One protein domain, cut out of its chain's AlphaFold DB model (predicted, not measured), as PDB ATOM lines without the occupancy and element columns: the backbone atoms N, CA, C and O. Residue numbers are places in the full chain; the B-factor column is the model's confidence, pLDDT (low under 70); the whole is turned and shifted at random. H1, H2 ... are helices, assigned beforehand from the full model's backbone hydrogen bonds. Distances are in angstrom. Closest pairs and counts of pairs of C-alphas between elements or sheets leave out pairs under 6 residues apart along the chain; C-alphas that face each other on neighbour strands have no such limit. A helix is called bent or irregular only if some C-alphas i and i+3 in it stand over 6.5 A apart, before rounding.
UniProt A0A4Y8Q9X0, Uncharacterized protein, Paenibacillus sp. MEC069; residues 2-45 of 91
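AT A GLANCE: This is residues 2 to 45 of the 91 residues of an uncharacterized protein of Paenibacillus sp. MEC069 (UniProt A0A4Y8Q9X0). The model is a helical hairpin: helix H1 runs out, a tight turn follows, and H2 folds back beside it as the second arm of a V. The arms meet near the turn and spread toward their other ends, and residues 38 to 45, of which 38 and 39 belong to H2, stick out beyond. The printed part has 44 residues with two named helices, H1 then H2, and no named strand; its class is all helix. It is elongated, spanning 30 by 19 by 19 A, and only just loose, close to compact, with a radius of gyration of the C-alphas of 11.4 A.

HOW THE PARTS SIT: H1, residues 5 to 20, and H2, residues 24 to 39, form a helical hairpin. They touch with a part of each alone, residues 14 to 19 of H1 and 24 to 30 of H2. Their closest C-alphas, those of Thr 15 and Thr 30, are 6.5 A apart. They run opposite ways at a steep tilt of 37 degrees, only just past shallow. In H1 every O i to N i+4 pair is within hydrogen-bond range; in H2, 10 of 12 are.

IN THESE COORDINATES: H1 begins at C-alpha 5 (197.703, 273.287, 237.800) and is 22.4 A long from first to last C-alpha. H2 runs 23.0 A from C-alpha 24 (216.106, 255.693, 244.671) to C-alpha 39 (193.408, 256.084, 241.168). H2 is irregular, but only just: C-alphas 25 and 28 are 6.9 A apart.

THE WHOLE: The two C-alphas farthest apart, those of Ser 25 and Glu 45, are 31.6 A apart. Without residues 38 to 45, which stand free, the body spans 29 by 17 by 9 A. The link from H1 to H2, three residues, is tight, and the printed part has no cut. The mean pLDDT of the printed part is 88.9, and no printed residue is under 70.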
ATOM      1  N   ASN A   2     190.775 270.279 245.689       70.31
ATOM      2  CA  ASN A   2     191.120 270.111 244.278       70.31
ATOM      3  C   ASN A   2     192.597 270.464 244.116       70.31
ATOM      4  O   ASN A   2     193.004 271.505 244.628       70.31
ATOM      5  N   MET A   3     193.369 269.627 243.422       75.75
ATOM      6  CA  MET A   3     194.723 270.000 243.009       75.75
ATOM      7  C   MET A   3     194.654 271.063 241.916       75.75
ATOM      8  O   MET A   3     193.851 270.981 240.984       75.75
ATOM      9  N   THR A   4     195.508 272.062 242.039       86.06
ATOM     10  CA  THR A   4     195.699 273.134 241.070       86.06
ATOM     11  C   THR A   4     196.704 272.727 239.986       86.06
ATOM     12  O   THR A   4     197.492 271.794 240.149       86.06
ATOM     13  N   GLN A   5     196.707 273.461 238.869       81.94
ATOM     14  CA  GLN A   5     197.703 273.287 237.800       81.94
ATOM     15  C   GLN A   5     199.139 273.550 238.281       81.94
ATOM     16  O   GLN A   5     200.081 272.918 237.804       81.94
ATOM     17  N   GLU A   6     199.311 274.453 239.248       84.88
ATOM     18  CA  GLU A   6     200.607 274.751 239.858       84.88
ATOM     19  C   GLU A   6     201.136 273.554 240.659       84.88
ATOM     20  O   GLU A   6     202.278 273.133 240.469       84.88
ATOM     21  N   GLU A   7     200.289 272.939 241.488       85.12
ATOM     22  CA  GLU A   7     200.651 271.746 242.262       85.12
ATOM     23  C   GLU A   7     200.975 270.552 241.353       85.12
ATOM     24  O   GLU A   7     201.925 269.813 241.619       85.12
ATOM     25  N   LEU A   8     200.236 270.384 240.251       85.62
ATOM     26  CA  LEU A   8     200.521 269.344 239.260       85.62
ATOM     27  C   LEU A   8     201.855 269.595 238.541       85.62
ATOM     28  O   LEU A   8     202.656 268.675 238.387       85.62
ATOM     29  N   SER A   9     202.127 270.845 238.158       87.56
ATOM     30  CA  SER A   9     203.396 271.237 237.529       87.56
ATOM     31  C   SER A   9     204.582 270.996 238.463       87.56
ATOM     32  O   SER A   9     205.622 270.487 238.041       87.56
ATOM     33  N   HIS A  10     204.419 271.296 239.751       88.62
ATOM     34  CA  HIS A  10     205.434 271.016 240.759       88.62
ATOM     35  C   HIS A  10     205.684 269.508 240.912       88.62
ATOM     36  O   HIS A  10     206.835 269.081 240.998       88.62
ATOM     37  N   LEU A  11     204.637 268.679 240.883       90.38
ATOM     38  CA  LEU A  11     204.791 267.227 240.943       90.38
ATOM     39  C   LEU A  11     205.526 266.657 239.721       90.38
ATOM     40  O   LEU A  11     206.368 265.769 239.880       90.38
ATOM     41  N   ILE A  12     205.246 267.170 238.520       90.81
ATOM     42  CA  ILE A  12     205.981 266.800 237.299       90.81
ATOM     43  C   ILE A  12     207.469 267.096 237.493       90.81
ATOM     44  O   ILE A  12     208.296 266.195 237.358       90.81
ATOM     45  N   PHE A  13     207.798 268.318 237.919       91.94
ATOM     46  CA  PHE A  13     209.177 268.716 238.191       91.94
ATOM     47  C   PHE A  13     209.863 267.800 239.218       91.94
ATOM     48  O   PHE A  13     210.979 267.330 238.989       91.94
ATOM     49  N   LEU A  14     209.203 267.499 240.340       91.44
ATOM     50  CA  LEU A  14     209.761 266.605 241.359       91.44
ATOM     51  C   LEU A  14     210.024 265.204 240.800       91.44
ATOM     52  O   LEU A  14     211.082 264.627 241.058       91.44
ATOM     53  N   THR A  15     209.099 264.679 239.998       92.31
ATOM     54  CA  THR A  15     209.238 263.367 239.354       92.31
ATOM     55  C   THR A  15     210.443 263.349 238.411       92.31
ATOM     56  O   THR A  15     211.265 262.433 238.479       92.31
ATOM     57  N   GLU A  16     210.615 264.385 237.589       93.31
ATOM     58  CA  GLU A  16     211.769 264.526 236.693       93.31
ATOM     59  C   GLU A  16     213.093 264.589 237.461       93.31
ATOM     60  O   GLU A  16     214.044 263.890 237.108       93.31
ATOM     61  N   VAL A  17     213.156 265.364 238.549       93.12
ATOM     62  CA  VAL A  17     214.346 265.457 239.408       93.12
ATOM     63  C   VAL A  17     214.692 264.102 240.028       93.12
ATOM     64  O   VAL A  17     215.868 263.729 240.082       93.12
ATOM     65  N   VAL A  18     213.692 263.341 240.480       94.00
ATOM     66  CA  VAL A  18     213.894 262.005 241.061       94.00
ATOM     67  C   VAL A  18     214.437 261.030 240.015       94.00
ATOM     68  O   VAL A  18     215.406 260.319 240.305       94.00
ATOM     69  N   ILE A  19     213.876 261.037 238.802       92.12
ATOM     70  CA  ILE A  19     214.310 260.188 237.684       92.12
ATOM     71  C   ILE A  19     215.728 260.567 237.239       92.12
ATOM     72  O   ILE A  19     216.634 259.729 237.274       92.12
ATOM     73  N   ALA A  20     215.950 261.829 236.865       92.88
ATOM     74  CA  ALA A  20     217.232 262.313 236.352       92.88
ATOM     75  C   ALA A  20     218.349 262.182 237.397       92.88
ATOM     76  O   ALA A  20     219.464 261.761 237.091       92.88
ATOM     77  N   GLY A  21     218.031 262.478 238.659       90.94
ATOM     78  CA  GLY A  21     218.945 262.352 239.788       90.94
ATOM     79  C   GLY A  21     219.127 260.924 240.306       90.94
ATOM     80  O   GLY A  21     219.874 260.742 241.271       90.94
ATOM     81  N   LYS A  22     218.442 259.925 239.720       89.25
ATOM     82  CA  LYS A  22     218.430 258.514 240.151       89.25
ATOM     83  C   LYS A  22     218.219 258.363 241.665       89.25
ATOM     84  O   LYS A  22     218.857 257.534 242.321       89.25
ATOM     85  N   LYS A  23     217.346 259.191 242.248       90.81
ATOM     86  CA  LYS A  23     217.127 259.283 243.700       90.81
ATOM     87  C   LYS A  23     216.248 258.132 244.190       90.81
ATOM     88  O   LYS A  23     215.088 258.328 244.531       90.81
ATOM     89  N   LYS A  24     216.818 256.922 244.261       90.56
ATOM     90  CA  LYS A  24     216.106 255.693 244.671       90.56
ATOM     91  C   LYS A  24     215.335 255.842 245.988       90.56
ATOM     92  O   LYS A  24     214.243 255.304 246.101       90.56
ATOM     93  N   SER A  25     215.879 256.596 246.945       92.62
ATOM     94  CA  SER A  25     215.261 256.829 248.257       92.62
ATOM     95  C   SER A  25     213.990 257.679 248.230       92.62
ATOM     96  O   SER A  25     213.314 257.717 249.238       92.62
ATOM     97  N   LEU A  26     213.720 258.399 247.137       92.50
ATOM     98  CA  LEU A  26     212.512 259.219 246.957       92.50
ATOM     99  C   LEU A  26     211.551 258.603 245.933       92.50
ATOM    100  O   LEU A  26     210.460 259.120 245.690       92.50
ATOM    101  N   MET A  27     211.978 257.526 245.270       92.50
ATOM    102  CA  MET A  27     211.230 256.903 244.186       92.50
ATOM    103  C   MET A  27     209.949 256.259 244.706       92.50
ATOM    104  O   MET A  27     208.925 256.323 244.037       92.50
ATOM    105  N   HIS A  28     209.982 255.682 245.909       92.44
ATOM    106  CA  HIS A  28     208.812 255.044 246.499       92.44
ATOM    107  C   HIS A  28     207.700 256.058 246.789       92.44
ATOM    108  O   HIS A  28     206.573 255.880 246.338       92.44
ATOM    109  N   GLU A  29     208.030 257.150 247.472       94.25
ATOM    110  CA  GLU A  29     207.107 258.228 247.821       94.25
ATOM    111  C   GLU A  29     206.551 258.896 246.561       94.25
ATOM    112  O   GLU A  29     205.349 259.125 246.454       94.25
ATOM    113  N   THR A  30     207.410 259.138 245.569       92.88
ATOM    114  CA  THR A  30     206.999 259.718 244.282       92.88
ATOM    115  C   THR A  30     206.002 258.808 243.560       92.88
ATOM    116  O   THR A  30     204.949 259.268 243.119       92.88
ATOM    117  N   LEU A  31     206.279 257.500 243.490       92.38
ATOM    118  CA  LEU A  31     205.365 256.524 242.890       92.38
ATOM    119  C   LEU A  31     204.043 256.416 243.660       92.38
ATOM    120  O   LEU A  31     202.992 256.290 243.037       92.38
ATOM    121  N   GLN A  32     204.067 256.497 244.993       93.50
ATOM    122  CA  GLN A  32     202.845 256.499 245.802       93.50
ATOM    123  C   GLN A  32     201.954 257.705 245.490       93.50
ATOM    124  O   GLN A  32     200.746 257.537 245.321       93.50
ATOM    125  N   VAL A  33     202.528 258.906 245.372       92.75
ATOM    126  CA  VAL A  33     201.768 260.117 245.020       92.75
ATOM    127  C   VAL A  33     201.124 259.972 243.641       92.75
ATOM    128  O   VAL A  33     199.920 260.193 243.500       92.75
ATOM    129  N   LEU A  34     201.895 259.537 242.640       90.19
ATOM    130  CA  LEU A  34     201.385 259.318 241.284       90.19
ATOM    131  C   LEU A  34     200.272 258.262 241.258       90.19
ATOM    132  O   LEU A  34     199.254 258.460 240.597       90.19
ATOM    133  N   LEU A  35     200.415 257.178 242.025       91.06
ATOM    134  CA  LEU A  35     199.392 256.140 242.136       91.06
ATOM    135  C   LEU A  35     198.071 256.692 242.684       91.06
ATOM    136  O   LEU A  35     197.011 256.322 242.185       91.06
ATOM    137  N   TYR A  36     198.108 257.558 243.699       91.31
ATOM    138  CA  TYR A  36     196.888 258.159 244.241       91.31
ATOM    139  C   TYR A  36     196.187 259.063 243.231       91.31
ATOM    140  O   TYR A  36     194.961 259.023 243.142       91.31
ATOM    141  N   ILE A  37     196.952 259.819 242.443       87.44
ATOM    142  CA  ILE A  37     196.395 260.657 241.379       87.44
ATOM    143  C   ILE A  37     195.729 259.781 240.323       87.44
ATOM    144  O   ILE A  37     194.551 259.975 240.040       87.44
ATOM    145  N   VAL A  38     196.427 258.768 239.802       87.25
ATOM    146  CA  VAL A  38     195.872 257.867 238.777       87.25
ATOM    147  C   VAL A  38     194.621 257.145 239.286       87.25
ATOM    148  O   VAL A  38     193.636 257.062 238.566       87.25
ATOM    149  N   LYS A  39     194.600 256.698 240.550       86.56
ATOM    150  CA  LYS A  39     193.408 256.084 241.168       86.56
ATOM    151  C   LYS A  39     192.202 257.015 241.278       86.56
ATOM    152  O   LYS A  39     191.095 256.527 241.467       86.56
ATOM    153  N   SER A  40     192.415 258.326 241.239       85.75
ATOM    154  CA  SER A  40     191.345 259.323 241.336       85.75
ATOM    155  C   SER A  40     190.779 259.750 239.978       85.75
ATOM    156  O   SER A  40     189.850 260.551 239.941       85.75
ATOM    157  N   VAL A  41     191.333 259.233 238.875       85.88
ATOM    158  CA  VAL A  41     190.932 259.563 237.504       85.88
ATOM    159  C   VAL A  41     190.209 258.367 236.883       85.88
ATOM    160  O   VAL A  41     190.824 257.333 236.638       85.88
ATOM    161  N   ASP A  42     188.913 258.517 236.603       81.38
ATOM    162  CA  ASP A  42     188.091 257.440 236.028       81.38
ATOM    163  C   ASP A  42     188.353 257.223 234.528       81.38
ATOM    164  O   ASP A  42     188.379 256.088 234.051       81.38
ATOM    165  N   GLN A  43     188.535 258.310 233.772       84.12
ATOM    166  CA  GLN A  43     188.862 258.301 232.343       84.12
ATOM    167  C   GLN A  43     189.784 259.475 232.018       84.12
ATOM    168  O   GLN A  43     189.624 260.568 232.567       84.12
ATOM    169  N   ILE A  44     190.743 259.253 231.120       86.31
ATOM    170  CA  ILE A  44     191.694 260.270 230.677       86.31
ATOM    171  C   ILE A  44     191.904 260.171 229.169       86.31
ATOM    172  O   ILE A  44     192.107 259.084 228.632       86.31
ATOM    173  N   GLU A  45     191.863 261.315 228.493       90.06
ATOM    174  CA  GLU A  45     192.287 261.438 227.102       90.06
ATOM    175  C   GLU A  45     193.757 261.855 227.077       90.06
ATOM    176  O   GLU A  45     194.150 262.832 227.718       90.06
TER     177      GLU A  45